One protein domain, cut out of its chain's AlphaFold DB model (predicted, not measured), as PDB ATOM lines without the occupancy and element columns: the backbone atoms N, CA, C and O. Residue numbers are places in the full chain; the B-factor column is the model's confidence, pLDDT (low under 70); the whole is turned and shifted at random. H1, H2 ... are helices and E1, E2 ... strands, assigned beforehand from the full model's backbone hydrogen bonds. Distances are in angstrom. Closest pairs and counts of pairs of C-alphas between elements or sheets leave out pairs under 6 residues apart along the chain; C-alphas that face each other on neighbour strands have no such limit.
ATOM      1  N   LEU A 108      17.819  -3.279   6.509       89.50
ATOM      2  CA  LEU A 108      16.872  -2.224   6.855       89.50
ATOM      3  C   LEU A 108      15.946  -2.772   7.934       89.50
ATOM      4  O   LEU A 108      15.262  -3.766   7.700       89.50
ATOM      5  N   HIS A 109      15.949  -2.142   9.104       93.38
ATOM      6  CA  HIS A 109      15.110  -2.522  10.237       93.38
ATOM      7  C   HIS A 109      13.895  -1.602  10.289       93.38
ATOM      8  O   HIS A 109      14.057  -0.382  10.324       93.38
ATOM      9  N   PHE A 110      12.696  -2.175  10.327       94.12
ATOM     10  CA  PHE A 110      11.454  -1.417  10.427       94.12
ATOM     11  C   PHE A 110      10.862  -1.604  11.822       94.12
ATOM     12  O   PHE A 110      10.514  -2.714  12.212       94.12
ATOM     13  N   GLN A 111      10.759  -0.514  12.584       91.06
ATOM     14  CA  GLN A 111      10.145  -0.541  13.917       91.06
ATOM     15  C   GLN A 111       8.634  -0.312  13.852       91.06
ATOM     16  O   GLN A 111       7.890  -0.838  14.676       91.06
ATOM     17  N   LYS A 112       8.168   0.476  12.876       93.94
ATOM     18  CA  LYS A 112       6.750   0.808  12.715       93.94
ATOM     19  C   LYS A 112       6.148   0.058  11.536       93.94
ATOM     20  O   LYS A 112       6.689   0.089  10.433       93.94
ATOM     21  N   ARG A 113       4.954  -0.508  11.748       92.81
ATOM     22  CA  ARG A 113       4.150  -1.160  10.698       92.81
ATOM     23  C   ARG A 113       3.955  -0.259   9.479       92.81
ATOM     24  O   ARG A 113       4.183  -0.697   8.364       92.81
ATOM     25  N   LYS A 114       3.616   1.019   9.693       93.69
ATOM     26  CA  LYS A 114       3.394   1.989   8.609       93.69
ATOM     27  C   LYS A 114       4.604   2.116   7.673       93.69
ATOM     28  O   LYS A 114       4.442   2.054   6.461       93.69
ATOM     29  N   GLU A 115       5.806   2.238   8.238       94.44
ATOM     30  CA  GLU A 115       7.053   2.369   7.472       94.44
ATOM     31  C   GLU A 115       7.359   1.088   6.679       94.44
ATOM     32  O   GLU A 115       7.770   1.156   5.521       94.44
ATOM     33  N   LEU A 116       7.107  -0.082   7.280       95.19
ATOM     34  CA  LEU A 116       7.245  -1.381   6.619       95.19
ATOM     35  C   LEU A 116       6.276  -1.518   5.433       95.19
ATOM     36  O   LEU A 116       6.700  -1.870   4.332       95.19
ATOM     37  N   THR A 117       4.994  -1.201   5.636       94.56
ATOM     38  CA  THR A 117       3.964  -1.267   4.590       94.56
ATOM     39  C   THR A 117       4.273  -0.314   3.435       94.56
ATOM     40  O   THR A 117       4.188  -0.710   2.273       94.56
ATOM     41  N   GLU A 118       4.675   0.928   3.726       94.62
ATOM     42  CA  GLU A 118       5.069   1.910   2.704       94.62
ATOM     43  C   GLU A 118       6.289   1.435   1.902       94.62
ATOM     44  O   GLU A 118       6.319   1.557   0.675       94.62
ATOM     45  N   PHE A 119       7.276   0.839   2.578       94.06
ATOM     46  CA  PHE A 119       8.440   0.264   1.914       94.06
ATOM     47  C   PHE A 119       8.059  -0.888   0.977       94.06
ATOM     48  O   PHE A 119       8.522  -0.912  -0.166       94.06
ATOM     49  N   ILE A 120       7.210  -1.815   1.429       94.12
ATOM     50  CA  ILE A 120       6.734  -2.942   0.612       94.12
ATOM     51  C   ILE A 120       5.969  -2.415  -0.604       94.12
ATOM     52  O   ILE A 120       6.303  -2.783  -1.726       94.12
ATOM     53  N   ARG A 121       5.034  -1.475  -0.416       92.75
ATOM     54  CA  ARG A 121       4.254  -0.885  -1.519       92.75
ATOM     55  C   ARG A 121       5.098  -0.214  -2.590       92.75
ATOM     56  O   ARG A 121       4.763  -0.277  -3.765       92.75
ATOM     57  N   LYS A 122       6.207   0.407  -2.196       91.81
ATOM     58  CA  LYS A 122       7.096   1.091  -3.137       91.81
ATOM     59  C   LYS A 122       8.022   0.144  -3.907       91.81
ATOM     60  O   LYS A 122       8.461   0.500  -4.997       91.81
ATOM     61  N   ASN A 123       8.383  -1.006  -3.333       89.38
ATOM     62  CA  ASN A 123       9.484  -1.837  -3.842       89.38
ATOM     63  C   ASN A 123       9.072  -3.256  -4.262       89.38
ATOM     64  O   ASN A 123       9.897  -3.962  -4.845       89.38
ATOM     65  N   TRP A 124       7.853  -3.695  -3.951       87.56
ATOM     66  CA  TRP A 124       7.374  -5.048  -4.230       87.56
ATOM     67  C   TRP A 124       6.451  -5.085  -5.452       87.56
ATOM     68  O   TRP A 124       5.663  -4.170  -5.668       87.56
ATOM     69  N   ASP A 125       6.540  -6.156  -6.244       86.06
ATOM     70  CA  ASP A 125       5.617  -6.415  -7.355       86.06
ATOM     71  C   ASP A 125       4.386  -7.167  -6.830       86.06
ATOM     72  O   ASP A 125       4.496  -8.312  -6.388       86.06
ATOM     73  N   PHE A 126       3.216  -6.526  -6.877       85.56
ATOM     74  CA  PHE A 126       1.947  -7.086  -6.389       85.56
ATOM     75  C   PHE A 126       1.208  -7.948  -7.415       85.56
ATOM     76  O   PHE A 126       0.094  -8.399  -7.139       85.56
ATOM     77  N   LYS A 127       1.791  -8.204  -8.592       84.12
ATOM     78  CA  LYS A 127       1.196  -9.129  -9.560       84.12
ATOM     79  C   LYS A 127       1.041 -10.518  -8.943       84.12
ATOM     80  O   LYS A 127       2.035 -11.158  -8.581       84.12
ATOM     81  N   LYS A 128      -0.209 -10.976  -8.866       80.75
ATOM     82  CA  LYS A 128      -0.572 -12.320  -8.416       80.75
ATOM     83  C   LYS A 128      -0.118 -13.331  -9.464       80.75
ATOM     84  O   LYS A 128      -0.373 -13.155 -10.645       80.75
ATOM     85  N   ALA A 129       0.583 -14.373  -9.042       81.06
ATOM     86  CA  ALA A 129       0.893 -15.518  -9.889       81.06
ATOM     87  C   ALA A 129       1.163 -16.727  -8.998       81.06
ATOM     88  O   ALA A 129       1.566 -16.559  -7.851       81.06
ATOM     89  N   ASN A 130       1.000 -17.932  -9.534       82.44
ATOM     90  CA  ASN A 130       1.295 -19.146  -8.780       82.44
ATOM     91  C   ASN A 130       2.714 -19.136  -8.211       82.44
ATOM     92  O   ASN A 130       3.673 -18.787  -8.906       82.44
ATOM     93  N   ASN A 131       2.828 -19.541  -6.947       78.69
ATOM     94  CA  ASN A 131       4.071 -19.573  -6.181       78.69
ATOM     95  C   ASN A 131       4.757 -18.207  -6.037       78.69
ATOM     96  O   ASN A 131       5.948 -18.151  -5.715       78.69
ATOM     97  N   ARG A 132       4.041 -17.092  -6.246       86.06
ATOM     98  CA  ARG A 132       4.579 -15.782  -5.883       86.06
ATOM     99  C   ARG A 132       4.355 -15.510  -4.399       86.06
ATOM    100  O   ARG A 132       3.228 -15.640  -3.921       86.06
ATOM    101  N   PRO A 133       5.406 -15.110  -3.669       90.50
ATOM    102  CA  PRO A 133       5.269 -14.750  -2.273       90.50
ATOM    103  C   PRO A 133       4.423 -13.489  -2.121       90.50
ATOM    104  O   PRO A 133       4.698 -12.461  -2.747       90.50
ATOM    105  N   ALA A 134       3.437 -13.564  -1.238       93.81
ATOM    106  CA  ALA A 134       2.662 -12.422  -0.790       93.81
ATOM    107  C   ALA A 134       2.977 -12.126   0.683       93.81
ATOM    108  O   ALA A 134       3.444 -12.992   1.419       93.81
ATOM    109  N   LEU A 135       2.794 -10.877   1.102       96.38
ATOM    110  CA  LEU A 135       3.199 -10.397   2.424       96.38
ATOM    111  C   LEU A 135       1.985  -9.831   3.149       96.38
ATOM    112  O   LEU A 135       1.149  -9.171   2.531       96.38
ATOM    113  N   GLY A 136       1.899 -10.054   4.454       96.75
ATOM    114  CA  GLY A 136       0.756  -9.598   5.235       96.75
ATOM    115  C   GLY A 136       1.013  -9.559   6.730       96.75
ATOM    116  O   GLY A 136       2.111  -9.865   7.197       96.75
ATOM    117  N   TYR A 137      -0.026  -9.176   7.465       97.69
ATOM    118  CA  TYR A 137      -0.041  -9.182   8.925       97.69
ATOM    119  C   TYR A 137      -1.127 -10.116   9.432       97.69
ATOM    120  O   TYR A 137      -2.255 -10.043   8.950       97.69
ATOM    121  N   VAL A 138      -0.820 -10.957  10.415       97.44
ATOM    122  CA  VAL A 138      -1.834 -11.814  11.045       97.44
ATOM    123  C   VAL A 138      -2.937 -10.937  11.638       97.44
ATOM    124  O   VAL A 138      -2.667 -10.048  12.447       97.44
ATOM    125  N   SER A 139      -4.175 -11.178  11.220       97.31
ATOM    126  CA  SER A 139      -5.373 -10.529  11.753       97.31
ATOM    127  C   SER A 139      -5.972 -11.355  12.881       97.31
ATOM    128  O   SER A 139      -6.328 -10.815  13.925       97.31
ATOM    129  N   GLN A 140      -6.050 -12.669  12.668       96.19
ATOM    130  CA  GLN A 140      -6.631 -13.625  13.596       96.19
ATOM    131  C   GLN A 140      -5.920 -14.970  13.455       96.19
ATOM    132  O   GLN A 140      -5.508 -15.364  12.365       96.19
ATOM    133  N   VAL A 141      -5.776 -15.659  14.580       95.31
ATOM    134  CA  VAL A 141      -5.280 -17.031  14.662       95.31
ATOM    135  C   VAL A 141      -6.150 -17.766  15.666       95.31
ATOM    136  O   VAL A 141      -6.312 -17.300  16.794       95.31
ATOM    137  N   LEU A 142      -6.741 -18.876  15.243       94.12
ATOM    138  CA  LEU A 142      -7.480 -19.754  16.141       94.12
ATOM    139  C   LEU A 142      -6.536 -20.749  16.805       94.12
ATOM    140  O   LEU A 142      -5.510 -21.122  16.237       94.12
ATOM    141  N   SER A 143      -6.890 -21.214  18.002       92.88
ATOM    142  CA  SER A 143      -6.204 -22.367  18.587       92.88
ATOM    143  C   SER A 143      -6.419 -23.622  17.721       92.88
ATOM    144  O   SER A 143      -7.367 -23.667  16.929       92.88
ATOM    145  N   PRO A 144      -5.581 -24.668  17.847       92.06
ATOM    146  CA  PRO A 144      -5.784 -25.917  17.111       92.06
ATOM    147  C   PRO A 144      -7.180 -26.522  17.328       92.06
ATOM    148  O   PRO A 144      -7.839 -26.924  16.374       92.06
ATOM    149  N   ASP A 145      -7.680 -26.505  18.567       92.00
ATOM    150  CA  ASP A 145      -9.001 -27.054  18.891       92.00
ATOM    151  C   ASP A 145     -10.143 -26.242  18.265       92.00
ATOM    152  O   ASP A 145     -11.128 -26.810  17.792       92.00
ATOM    153  N   GLU A 146     -10.025 -24.912  18.249       93.38
ATOM    154  CA  GLU A 146     -10.990 -24.026  17.587       93.38
ATOM    155  C   GLU A 146     -10.933 -24.178  16.066       93.38
ATOM    156  O   GLU A 146     -11.976 -24.319  15.436       93.38
ATOM    157  N   SER A 147      -9.727 -24.252  15.495       92.69
ATOM    158  CA  SER A 147      -9.515 -24.487  14.062       92.69
ATOM    159  C   SER A 147     -10.146 -25.807  13.621       92.69
ATOM    160  O   SER A 147     -10.779 -25.875  12.571       92.69
ATOM    161  N   TYR A 148     -10.011 -26.863  14.430       92.69
ATOM    162  CA  TYR A 148     -10.633 -28.157  14.163       92.69
ATOM    163  C   TYR A 148     -12.164 -28.088  14.207       92.69
ATOM    164  O   TYR A 148     -12.826 -28.609  13.308       92.69
ATOM    165  N   LYS A 149     -12.738 -27.440  15.231       93.31
ATOM    166  CA  LYS A 149     -14.197 -27.266  15.347       93.31
ATOM    167  C   LYS A 149     -14.761 -26.485  14.169       93.31
ATOM    168  O   LYS A 149     -15.717 -26.934  13.548       93.31
ATOM    169  N   GLU A 150     -14.137 -25.368  13.826       91.69
ATOM    170  CA  GLU A 150     -14.588 -24.536  12.718       91.69
ATOM    171  C   GLU A 150     -14.452 -25.262  11.373       91.69
ATOM    172  O   GLU A 150     -15.369 -25.232  10.558       91.69
ATOM    173  N   ALA A 151     -13.356 -25.993  11.149       89.94
ATOM    174  CA  ALA A 151     -13.191 -26.786   9.934       89.94
ATOM    175  C   ALA A 151     -14.264 -27.884   9.790       89.94
ATOM    176  O   ALA A 151     -14.681 -28.180   8.667       89.94
ATOM    177  N   LEU A 152     -14.734 -28.473  10.898       92.00
ATOM    178  CA  LEU A 152     -15.868 -29.405  10.900       92.00
ATOM    179  C   LEU A 152     -17.194 -28.696  10.595       92.00
ATOM    180  O   LEU A 152     -17.982 -29.200   9.799       92.00
ATOM    181  N   GLU A 153     -17.438 -27.539  11.215       92.00
ATOM    182  CA  GLU A 153     -18.664 -26.749  11.027       92.00
ATOM    183  C   GLU A 153     -18.799 -26.222   9.592       92.00
ATOM    184  O   GLU A 153     -19.885 -26.267   9.014       92.00
ATOM    185  N   LEU A 154     -17.688 -25.795   8.987       89.06
ATOM    186  CA  LEU A 154     -17.616 -25.355   7.592       89.06
ATOM    187  C   LEU A 154     -17.605 -26.521   6.589       89.06
ATOM    188  O   LEU A 154     -17.692 -26.299   5.382       89.06
ATOM    189  N   GLY A 155     -17.507 -27.766   7.068       87.62
ATOM    190  CA  GLY A 155     -17.490 -28.962   6.227       87.62
ATOM    191  C   GLY A 155     -16.207 -29.140   5.410       87.62
ATOM    192  O   GLY A 155     -16.223 -29.851   4.405       87.62
ATOM    193  N   PHE A 156     -15.099 -28.513   5.819       86.19
ATOM    194  CA  PHE A 156     -13.793 -28.683   5.173       86.19
ATOM    195  C   PHE A 156     -13.154 -30.037   5.481       86.19
ATOM    196  O   PHE A 156     -12.375 -30.539   4.671       86.19
ATOM    197  N   ILE A 157     -13.481 -30.622   6.635       89.44
ATOM    198  CA  ILE A 157     -12.960 -31.912   7.095       89.44
ATOM    199  C   ILE A 157     -14.076 -32.770   7.695       89.44
ATOM    200  O   ILE A 157     -15.123 -32.265   8.106       89.44
ATOM    201  N   LYS A 158     -13.834 -34.077   7.801       90.38
ATOM    202  CA  LYS A 158     -14.660 -35.011   8.580       90.38
ATOM    203  C   LYS A 158     -14.045 -35.300   9.954       90.38
ATOM    204  O   LYS A 158     -12.838 -35.125  10.138       90.38
ATOM    205  N   PRO A 159     -14.840 -35.797  10.923       88.12
ATOM    206  CA  PRO A 159     -14.313 -36.195  12.223       88.12
ATOM    207  C   PRO A 159     -13.143 -37.182  12.091       88.12
ATOM    208  O   PRO A 159     -13.282 -38.236  11.472       88.12
ATOM    209  N   GLY A 160     -11.998 -36.839  12.686       83.94
ATOM    210  CA  GLY A 160     -10.773 -37.646  12.653       83.94
ATOM    211  C   GLY A 160      -9.836 -37.377  11.468       83.94
ATOM    212  O   GLY A 160      -8.755 -37.966  11.418       83.94
ATOM    213  N   GLU A 161     -10.198 -36.494  10.536       87.31
ATOM    214  CA  GLU A 161      -9.297 -36.056   9.468       87.31
ATOM    215  C   GLU A 161      -8.292 -35.003   9.962       87.31
ATOM    216  O   GLU A 161      -8.491 -34.318  10.970       87.31
ATOM    217  N   LYS A 162      -7.166 -34.890   9.248       86.50
ATOM    218  CA  LYS A 162      -6.157 -33.864   9.531       86.50
ATOM    219  C   LYS A 162      -6.729 -32.484   9.217       86.50
ATOM    220  O   LYS A 162      -7.369 -32.306   8.189       86.50
ATOM    221  N   HIS A 163      -6.429 -31.519  10.077       89.94
ATOM    222  CA  HIS A 163      -6.802 -30.121   9.902       89.94
ATOM    223  C   HIS A 163      -5.556 -29.233   9.875       89.94
ATOM    224  O   HIS A 163      -4.444 -29.681  10.166       89.94
ATOM    225  N   VAL A 164      -5.773 -27.977   9.512       91.50
ATOM    226  CA  VAL A 164      -4.767 -26.915   9.466       91.50
ATOM    227  C   VAL A 164      -5.127 -25.842  10.483       91.50
ATOM    228  O   VAL A 164      -6.275 -25.759  10.924       91.50
ATOM    229  N   LEU A 165      -4.154 -25.019  10.857       92.75
ATOM    230  CA  LEU A 165      -4.403 -23.880  11.726       92.75
ATOM    231  C   LEU A 165      -5.154 -22.811  10.923       92.75
ATOM    232  O   LEU A 165      -4.671 -22.377   9.871       92.75
ATOM    233  N   HIS A 166      -6.330 -22.401  11.402       93.50
ATOM    234  CA  HIS A 166      -7.107 -21.349  10.759       93.50
ATOM    235  C   HIS A 166      -6.489 -19.994  11.093       93.50
ATOM    236  O   HIS A 166      -6.426 -19.582  12.257       93.50
ATOM    237  N   THR A 167      -6.036 -19.293  10.057       95.94
ATOM    238  CA  THR A 167      -5.430 -17.971  10.189       95.94
ATOM    239  C   THR A 167      -5.952 -17.015   9.130       95.94
ATOM    240  O   THR A 167      -5.935 -17.327   7.939       95.94
ATOM    241  N   ASP A 168      -6.340 -15.822   9.576       96.62
ATOM    242  CA  ASP A 168      -6.678 -14.703   8.705       96.62
ATOM    243  C   ASP A 168      -5.534 -13.707   8.666       96.62
ATOM    244  O   ASP A 168      -4.920 -13.374   9.687       96.62
ATOM    245  N   VAL A 169      -5.265 -13.179   7.476       97.62
ATOM    246  CA  VAL A 169      -4.146 -12.277   7.227       97.62
ATOM    247  C   VAL A 169      -4.632 -11.029   6.503       97.62
ATOM    248  O   VAL A 169      -5.346 -11.094   5.507       97.62
ATOM    249  N   LEU A 170      -4.206  -9.868   6.990       97.44
ATOM    250  CA  LEU A 170      -4.288  -8.600   6.278       97.44
ATOM    251  C   LEU A 170      -3.172  -8.566   5.235       97.44
ATOM    252  O   LEU A 170      -2.038  -8.170   5.518       97.44
ATOM    253  N   LEU A 171      -3.492  -9.029   4.032       95.81
ATOM    254  CA  LEU A 171      -2.596  -9.042   2.889       95.81
ATOM    255  C   LEU A 171      -2.284  -7.612   2.444       95.81
ATOM    256  O   LEU A 171      -3.194  -6.830   2.174       95.81
ATOM    257  N   ILE A 172      -1.003  -7.281   2.308       95.44
ATOM    258  CA  ILE A 172      -0.570  -5.980   1.796       95.44
ATOM    259  C   ILE A 172      -0.781  -5.959   0.281       95.44
ATOM    260  O   ILE A 172      -0.221  -6.779  -0.446       95.44
ATOM    261  N   THR A 173      -1.552  -4.987  -0.199       92.38
ATOM    262  CA  THR A 173      -1.779  -4.732  -1.626       92.38
ATOM    263  C   THR A 173      -1.288  -3.336  -2.011       92.38
ATOM    264  O   THR A 173      -0.908  -2.532  -1.150       92.38
ATOM    265  N   GLU A 174      -1.310  -3.028  -3.309       89.12
ATOM    266  CA  GLU A 174      -0.924  -1.714  -3.841       89.12
ATOM    267  C   GLU A 174      -1.777  -0.573  -3.258       89.12
ATOM    268  O   GLU A 174      -1.255   0.487  -2.911       89.12
ATOM    269  N   HIS A 175      -3.082  -0.806  -3.081       87.81
ATOM    270  CA  HIS A 175      -4.042   0.222  -2.664       87.81
ATOM    271  C   HIS A 175      -4.453   0.141  -1.192       87.81
ATOM    272  O   HIS A 175      -5.157   1.023  -0.704       87.81
ATOM    273  N   GLY A 176      -4.048  -0.898  -0.463       90.56
ATOM    274  CA  GLY A 176      -4.597  -1.124   0.864       90.56
ATOM    275  C   GLY A 176      -4.126  -2.411   1.513       90.56
ATOM    276  O   GLY A 176      -3.037  -2.920   1.241       90.56
ATOM    277  N   GLU A 177      -4.942  -2.884   2.438       93.12
ATOM    278  CA  GLU A 177      -4.813  -4.200   3.035       93.12
ATOM    279  C   GLU A 177      -6.111  -4.951   2.745       93.12
ATOM    280  O   GLU A 177      -7.190  -4.361   2.805       93.12
ATOM    281  N   GLN A 178      -6.006  -6.221   2.379       94.25
ATOM    282  CA  GLN A 178      -7.149  -7.079   2.094       94.25
ATOM    283  C   GLN A 178      -7.157  -8.223   3.099       94.25
ATOM    284  O   GLN A 178      -6.156  -8.920   3.232       94.25
ATOM    285  N   LEU A 179      -8.276  -8.429   3.791       96.25
ATOM    286  CA  LEU A 179      -8.437  -9.603   4.641       96.25
ATOM    287  C   LEU A 179      -8.559 -10.847   3.754       96.25
ATOM    288  O   LEU A 179      -9.402 -10.885   2.855       96.25
ATOM    289  N   VAL A 180      -7.699 -11.832   3.991       94.75
ATOM    290  CA  VAL A 180      -7.713 -13.121   3.298       94.75
ATOM    291  C   VAL A 180      -7.603 -14.253   4.306       94.75
ATOM    292  O   VAL A 180      -6.828 -14.164   5.260       94.75
ATOM    293  N   PHE A 181      -8.337 -15.330   4.047       94.50
ATOM    294  CA  PHE A 181      -8.118 -16.601   4.719       94.50
ATOM    295  C   PHE A 181      -6.825 -17.222   4.180       94.50
ATOM    296  O   PHE A 181      -6.658 -17.376   2.966       94.50
ATOM    297  N   ALA A 182      -5.892 -17.527   5.076       95.38
ATOM    298  CA  ALA A 182      -4.575 -18.041   4.735       95.38
ATOM    299  C   ALA A 182      -4.159 -19.118   5.742       95.38
ATOM    300  O   ALA A 182      -3.385 -18.806   6.646       95.38
ATOM    301  N   PRO A 183      -4.668 -20.358   5.633       94.00
ATOM    302  CA  PRO A 183      -4.372 -21.428   6.582       94.00
ATOM    303  C   PRO A 183      -2.874 -21.733   6.684       94.00
ATOM    304  O   PRO A 183      -2.119 -21.550   5.726       94.00
ATOM    305  N   CYS A 184      -2.458 -22.240   7.844       94.31
ATOM    306  CA  CYS A 184      -1.093 -22.693   8.111       94.31
ATOM    307  C   CYS A 184      -1.084 -24.203   8.387       94.31
ATOM    308  O   CYS A 184      -1.770 -24.679   9.292       94.31
ATOM    309  N   GLU A 185      -0.283 -24.977   7.645       91.69
ATOM    310  CA  GLU A 185      -0.174 -26.429   7.868       91.69
ATOM    311  C   GLU A 185       0.440 -26.787   9.237       91.69
ATOM    312  O   GLU A 185       0.220 -27.883   9.757       91.69
ATOM    313  N   ALA A 186       1.204 -25.873   9.842       92.50
ATOM    314  CA  ALA A 186       1.847 -26.091  11.130       92.50
ATOM    315  C   ALA A 186       0.904 -25.747  12.298       92.50
ATOM    316  O   ALA A 186       0.825 -24.600  12.734       92.50
ATOM    317  N   LEU A 187       0.251 -26.763  12.875       90.12
ATOM    318  CA  LEU A 187      -0.627 -26.607  14.051       90.12
ATOM    319  C   LEU A 187       0.083 -26.027  15.287       90.12
ATOM    320  O   LEU A 187      -0.552 -25.400  16.127       90.12
ATOM    321  N   GLY A 188       1.399 -26.228  15.400       87.94
ATOM    322  CA  GLY A 188       2.232 -25.668  16.470       87.94
ATOM    323  C   GLY A 188       2.816 -24.286  16.162       87.94
ATOM    324  O   GLY A 188       3.766 -23.875  16.830       87.94
ATOM    325  N   ALA A 189       2.334 -23.591  15.125       91.19
ATOM    326  CA  ALA A 189       2.863 -22.285  14.746       91.19
ATOM    327  C   ALA A 189       2.641 -21.249  15.860       91.19
ATOM    328  O   ALA A 189       1.518 -20.994  16.290       91.19
ATOM    329  N   ASN A 190       3.726 -20.611  16.306       92.88
ATOM    330  CA  ASN A 190       3.668 -19.527  17.283       92.88
ATOM    331  C   ASN A 190       3.369 -18.200  16.568       92.88
ATOM    332  O   ASN A 190       4.283 -17.446  16.215       92.88
ATOM    333  N   LEU A 191       2.086 -17.966  16.300       95.06
ATOM    334  CA  LEU A 191       1.572 -16.777  15.628       95.06
ATOM    335  C   LEU A 191       0.781 -15.910  16.607       95.06
ATOM    336  O   LEU A 191       0.090 -16.404  17.492       95.06
ATOM    337  N   SER A 192       0.880 -14.598  16.443       95.56
ATOM    338  CA  SER A 192       0.125 -13.603  17.202       95.56
ATOM    339  C   SER A 192      -0.420 -12.524  16.274       95.56
ATOM    340  O   SER A 192       0.147 -12.251  15.216       95.56
ATOM    341  N   ILE A 193      -1.518 -11.882  16.679       96.44
ATOM    342  CA  ILE A 193      -2.107 -10.765  15.930       96.44
ATOM    343  C   ILE A 193      -1.047  -9.674  15.715       96.44
ATOM    344  O   ILE A 193      -0.385  -9.233  16.654       96.44
ATOM    345  N   GLY A 194      -0.899  -9.229  14.468       95.19
ATOM    346  CA  GLY A 194       0.079  -8.230  14.045       95.19
ATOM    347  C   GLY A 194       1.427  -8.788  13.581       95.19
ATOM    348  O   GLY A 194       2.228  -8.013  13.056       95.19
ATOM    349  N   ASP A 195       1.678 -10.095  13.714       97.12
ATOM    350  CA  ASP A 195       2.900 -10.720  13.199       97.12
ATOM    351  C   ASP A 195       3.024 -10.526  11.683       97.12
ATOM    352  O   ASP A 195       2.061 -10.701  10.936       97.12
ATOM    353  N   PHE A 196       4.229 -10.181  11.225       97.75
ATOM    354  CA  PHE A 196       4.537 -10.042   9.805       97.75
ATOM    355  C   PHE A 196       4.820 -11.416   9.193       97.75
ATOM    356  O   PHE A 196       5.661 -12.163   9.697       97.75
ATOM    357  N   VAL A 197       4.119 -11.765   8.114       97.62
ATOM    358  CA  VAL A 197       4.111 -13.130   7.569       97.62
ATOM    359  C   VAL A 197       4.286 -13.170   6.055       97.62
ATOM    360  O   VAL A 197       3.993 -12.210   5.337       97.62
ATOM    361  N   LEU A 198       4.775 -14.317   5.589       96.56
ATOM    362  CA  LEU A 198       4.915 -14.682   4.188       96.56
ATOM    363  C   LEU A 198       3.838 -15.699   3.818       96.56
ATOM    364  O   LEU A 198       3.688 -16.716   4.500       96.56
ATOM    365  N   LEU A 199       3.153 -15.449   2.707       95.38
ATOM    366  CA  LEU A 199       2.135 -16.327   2.153       95.38
ATOM    367  C   LEU A 199       2.587 -16.895   0.805       95.38
ATOM    368  O   LEU A 199       3.144 -16.166  -0.022       95.38
ATOM    369  N   ALA A 200       2.309 -18.171   0.561       93.50
ATOM    370  CA  ALA A 200       2.283 -18.732  -0.781       93.50
ATOM    371  C   ALA A 200       0.936 -18.408  -1.439       93.50
ATOM    372  O   ALA A 200      -0.095 -18.368  -0.770       93.50
ATOM    373  N   THR A 201       0.958 -18.150  -2.747       92.12
ATOM    374  CA  THR A 201      -0.248 -17.862  -3.531       92.12
ATOM    375  C   THR A 201      -0.472 -18.946  -4.572       92.12
ATOM    376  O   THR A 201       0.448 -19.324  -5.304       92.12
ATOM    377  N   TYR A 202      -1.711 -19.423  -4.646       89.88
ATOM    378  CA  TYR A 202      -2.147 -20.441  -5.596       89.88
ATOM    379  C   TYR A 202      -3.449 -19.993  -6.245       89.88
ATOM    380  O   TYR A 202      -4.333 -19.477  -5.572       89.88
ATOM    381  N   GLY A 203      -3.590 -20.171  -7.549       85.81
ATOM    382  CA  GLY A 203      -4.787 -19.752  -8.256       85.81
ATOM    383  C   GLY A 203      -4.602 -19.678  -9.760       85.81
ATOM    384  O   GLY A 203      -3.572 -20.060 -10.321       85.81
ATOM    385  N   SER A 204      -5.632 -19.176 -10.427       75.12
ATOM    386  CA  SER A 204      -5.581 -18.863 -11.851       75.12
ATOM    387  C   SER A 204      -6.098 -17.452 -12.077       75.12
ATOM    388  O   SER A 204      -7.181 -17.106 -11.603       75.12
ATOM    389  N   GLU A 205      -5.354 -16.651 -12.847       73.88
ATOM    390  CA  GLU A 205      -5.831 -15.341 -13.305       73.88
ATOM    391  C   GLU A 205      -7.153 -15.466 -14.076       73.88
ATOM    392  O   GLU A 205      -8.029 -14.622 -13.910       73.88
ATOM    393  N   GLU A 206      -7.338 -16.546 -14.845       71.31
ATOM    394  CA  GLU A 206      -8.537 -16.773 -15.663       71.31
ATOM    395  C   GLU A 206      -9.802 -16.981 -14.826       71.31
ATOM    396  O   GLU A 206     -10.886 -16.571 -15.234       71.31
ATOM    397  N   ARG A 207      -9.671 -17.623 -13.659       72.44
ATOM    398  CA  ARG A 207     -10.803 -17.914 -12.761       72.44
ATOM    399  C   ARG A 207     -10.985 -16.866 -11.670       72.44
ATOM    400  O   ARG A 207     -12.005 -16.873 -11.005       72.44
ATOM    401  N   GLN A 208      -9.999 -15.984 -11.484       72.94
ATOM    402  CA  GLN A 208      -9.930 -15.000 -10.397       72.94
ATOM    403  C   GLN A 208      -9.997 -15.590  -8.974       72.94
ATOM    404  O   GLN A 208     -10.043 -14.836  -8.001       72.94
ATOM    405  N   ASP A 209      -9.888 -16.911  -8.846       82.75
ATOM    406  CA  ASP A 209      -9.854 -17.623  -7.575       82.75
ATOM    407  C   ASP A 209      -8.405 -17.731  -7.094       82.75
ATOM    408  O   ASP A 209      -7.586 -18.454  -7.671       82.75
ATOM    409  N   TRP A 210      -8.085 -16.970  -6.048       88.19
ATOM    410  CA  TRP A 210      -6.770 -16.961  -5.411       88.19
ATOM    411  C   TRP A 210      -6.871 -17.472  -3.983       88.19
ATOM    412  O   TRP A 210      -7.596 -16.916  -3.160       88.19
ATOM    413  N   HIS A 211      -6.073 -18.487  -3.692       90.94
ATOM    414  CA  HIS A 211      -5.881 -19.079  -2.384       90.94
ATOM    415  C   HIS A 211      -4.522 -18.668  -1.828       90.94
ATOM    416  O   HIS A 211      -3.547 -18.488  -2.566       90.94
ATOM    417  N   TYR A 212      -4.471 -18.537  -0.509       94.12
ATOM    418  CA  TYR A 212      -3.281 -18.144   0.224       94.12
ATOM    419  C   TYR A 212      -2.970 -19.211   1.262       94.12
ATOM    420  O   TYR A 212      -3.876 -19.792   1.844       94.12
ATOM    421  N   GLU A 213      -1.691 -19.451   1.504       94.19
ATOM    422  CA  GLU A 213      -1.221 -20.360   2.546       94.19
ATOM    423  C   GLU A 213      -0.123 -19.651   3.329       94.19
ATOM    424  O   GLU A 213       0.810 -19.109   2.733       94.19
ATOM    425  N   LEU A 214      -0.223 -19.625   4.655       96.25
ATOM    426  CA  LEU A 214       0.797 -19.023   5.505       96.25
ATOM    427  C   LEU A 214       1.972 -19.990   5.647       96.25
ATOM    428  O   LEU A 214       1.848 -21.059   6.234       96.25
ATOM    429  N   ILE A 215       3.136 -19.580   5.138       95.56
ATOM    430  CA  ILE A 215       4.318 -20.449   5.053       95.56
ATOM    431  C   ILE A 215       5.462 -20.044   5.983       95.56
ATOM    432  O   ILE A 215       6.318 -20.872   6.287       95.56
ATOM    433  N   ALA A 216       5.523 -18.787   6.433       96.69
ATOM    434  CA  ALA A 216       6.572 -18.340   7.348       96.69
ATOM    435  C   ALA A 216       6.186 -17.092   8.149       96.69
ATOM    436  O   ALA A 216       5.493 -16.202   7.652       96.69
ATOM    437  N   LYS A 217       6.740 -16.987   9.361       97.06
ATOM    438  CA  LYS A 217       6.819 -15.743  10.136       97.06
ATOM    439  C   LYS A 217       8.105 -15.006   9.773       97.06
ATOM    440  O   LYS A 217       9.181 -15.606   9.717       97.06
ATOM    441  N   LEU A 218       8.006 -13.707   9.529       97.31
ATOM    442  CA  LEU A 218       9.107 -12.854   9.101       97.31
ATOM    443  C   LEU A 218       9.459 -11.836  10.183       97.31
ATOM    444  O   LEU A 218       8.587 -11.230  10.802       97.31
ATOM    445  N   ARG A 219      10.753 -11.545  10.318       96.12
ATOM    446  CA  ARG A 219      11.188 -10.337  11.020       96.12
ATOM    447  C   ARG A 219      10.981  -9.129  10.106       96.12
ATOM    448  O   ARG A 219      11.222  -9.240   8.900       96.12
ATOM    449  N   PRO A 220      10.651  -7.944  10.650       95.56
ATOM    450  CA  PRO A 220      10.566  -6.697   9.888       95.56
ATOM    451  C   PRO A 220      11.974  -6.161   9.555       95.56
ATOM    452  O   PRO A 220      12.340  -5.032   9.884       95.56
ATOM    453  N   ILE A 221      12.804  -7.009   8.941       94.25
ATOM    454  CA  ILE A 221      14.196  -6.756   8.576       94.25
ATOM    455  C   ILE A 221      14.387  -7.185   7.121       94.25
ATOM    456  O   ILE A 221      14.288  -8.370   6.792       94.25
ATOM    457  N   TYR A 222      14.691  -6.220   6.255       93.31
ATOM    458  CA  TYR A 222      14.943  -6.457   4.834       93.31
ATOM    459  C   TYR A 222      16.442  -6.468   4.546       93.31
ATOM    460  O   TYR A 222      17.141  -5.492   4.820       93.31
ATOM    461  N   ASN A 223      16.947  -7.547   3.949       91.38
ATOM    462  CA  ASN A 223      18.301  -7.587   3.415       91.38
ATOM    463  C   ASN A 223      18.297  -6.998   1.997       91.38
ATOM    464  O   ASN A 223      17.950  -7.679   1.030       91.38
ATOM    465  N   ALA A 224      18.746  -5.748   1.860       85.88
ATOM    466  CA  ALA A 224      18.791  -5.066   0.567       85.88
ATOM    467  C   ALA A 224      19.796  -5.687  -0.422       85.88
ATOM    468  O   ALA A 224      19.667  -5.494  -1.630       85.88
ATOM    469  N   SER A 225      20.780  -6.447   0.067       82.25
ATOM    470  CA  SER A 225      21.790  -7.105  -0.774       82.25
ATOM    471  C   SER A 225      21.253  -8.391  -1.395       82.25
ATOM    472  O   SER A 225      21.491  -8.643  -2.574       82.25
ATOM    473  N   LYS A 226      20.497  -9.175  -0.616       85.12
ATOM    474  CA  LYS A 226      19.866 -10.433  -1.055       85.12
ATOM    475  C   LYS A 226      18.442 -10.252  -1.586       85.12
ATOM    476  O   LYS A 226      17.862 -11.210  -2.079       85.12
ATOM    477  N   LYS A 227      17.898  -9.035  -1.496       86.50
ATOM    478  CA  LYS A 227      16.526  -8.675  -1.881       86.50
ATOM    479  C   LYS A 227      15.471  -9.577  -1.229       86.50
ATOM    480  O   LYS A 227      14.587 -10.091  -1.905       86.50
ATOM    481  N   GLY A 228      15.568  -9.772   0.085       90.12
ATOM    482  CA  GLY A 228      14.682 -10.685   0.807       90.12
ATOM    483  C   GLY A 228      14.495 -10.328   2.276       90.12
ATOM    484  O   GLY A 228      15.235  -9.518   2.837       90.12
ATOM    485  N   TRP A 229      13.493 -10.953   2.884       93.94
ATOM    486  CA  TRP A 229      13.145 -10.799   4.295       93.94
ATOM    487  C   TRP A 229      13.865 -11.832   5.159       93.94
ATOM    488  O   TRP A 229      14.146 -12.945   4.712       93.94
ATOM    489  N   VAL A 230      14.163 -11.466   6.403       93.81
ATOM    490  CA  VAL A 230      14.696 -12.411   7.391       93.81
ATOM    491  C   VAL A 230      13.548 -13.266   7.926       93.81
ATOM    492  O   VAL A 230      12.612 -12.740   8.523       93.81
ATOM    493  N   ILE A 231      13.632 -14.580   7.724       94.94
ATOM    494  CA  ILE A 231      12.669 -15.549   8.257       94.94
ATOM    495  C   ILE A 231      12.925 -15.724   9.757       94.94
ATOM    496  O   ILE A 231      14.062 -15.941  10.175       94.94
ATOM    497  N   GLU A 232      11.873 -15.594  10.561       95.50
ATOM    498  CA  GLU A 232      11.897 -15.896  11.993       95.50
ATOM    499  C   GLU A 232      11.569 -17.368  12.244       95.50
ATOM    500  O   GLU A 232      12.319 -18.045  12.942       95.50
ATOM    501  N   SER A 233      10.498 -17.852  11.610       95.12
ATOM    502  CA  SER A 233      10.035 -19.239  11.682       95.12
ATOM    503  C   SER A 233       9.571 -19.689  10.299       95.12
ATOM    504  O   SER A 233       8.802 -18.976   9.652       95.12
ATOM    505  N   ASP A 234      10.026 -20.858   9.847       94.38
ATOM    506  CA  ASP A 234       9.580 -21.498   8.603       94.38
ATOM    507  C   ASP A 234       8.587 -22.612   8.944       94.38
ATOM    508  O   ASP A 234       8.920 -23.514   9.711       94.38
ATOM    509  N   TYR A 235       7.376 -22.541   8.396       92.38
ATOM    510  CA  TYR A 235       6.287 -23.477   8.692       92.38
ATOM    511  C   TYR A 235       6.079 -24.528   7.599       92.38
ATOM    512  O   TYR A 235       5.197 -25.373   7.718       92.38
TER     513      TYR A 235
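This is residues 108 to 235 of the 238 residues of an uncharacterized protein of Acinetobacter baumannii (UniProt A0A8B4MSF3). One strongly twisted sheet of six strands folds back on itself into two leaves that face each other, E3 and E2 in one and E4, E5 and E6 in the other, with E1 as the hinge between them. Helix H1 packs on the sheet at one end of the longest axis, and H2 lies off the sheet towards the other end, followed by the long loop of residues 154 to 166. The printed part has 128 residues, with two named helices and six named strands in the order H1 E1 H2 E2 E3 E4 E5 E6; the sheet's order is E3 - E2 - E1 - E4 - E5 - E6, all antiparallel, and the class is mixed, helices and strands. The whole is compact, with a radius of gyration of the C-alphas of 15.2 A and spans of 47 by 35 by 23 A.

In the sheet, E3 is residues 177 to 181, E2 residues 167 to 172, and E1 residues 134 to 141, 18.0 A long. E4 is residues 196 to 203, 22.5 A long; E5, the longest strand, is residues 210 to 223, 28.2 A long; E6 is residues 228 to 234, and its C-alpha 234 is at (9.580, -21.498, 8.603). H1 is residues 113 to 123, 15.5 A long, from C-alpha 113 at (4.150, -1.160, 10.698). H2 is residues 144 to 153, 14.3 A long, from C-alpha 144 at (-5.784, -25.917, 17.111).

E1 bends by 64 degrees at residue 137; its neighbours in the sheet are E2, with N 139 and O 168 within hydrogen-bond range at 2.8 A, and E4, with N 199 and O 134 within hydrogen-bond range at 2.8 A. E2 and E3 form a hairpin, with N 171 and O 178 at 2.8 A. E4, E5 and E6 form a meander, each strand the antiparallel neighbour of the one before, with N 211 and O 202 at 2.7 A and N 219 and O 230 at 2.8 A. E5 bends by 85 degrees at residue 219. Between the leaves, the closest C-alphas of E3 and E5 are those of Phe 181 and Tyr 212, 6.8 A apart. H1 is on the sheet at a height of 5.7 A, over none of its strands, but only just: 2 of its C-alphas fall on E1. Its closest C-alphas to E2 are those of Thr 117 and Ile 172, 7.1 A apart. H2 is not on the sheet and is apart from H1. In H1 and H2 every O i to N i+4 pair is within hydrogen-bond range.

The two C-alphas farthest apart, those of Pro 159 and Ser 225, are 48.2 A apart. The printed part has no cut. The links H2 to E2 and E3 to E4 are long, with 13 and 14 residues. The mean pLDDT of the printed part is 91.4, and no printed residue is under 70.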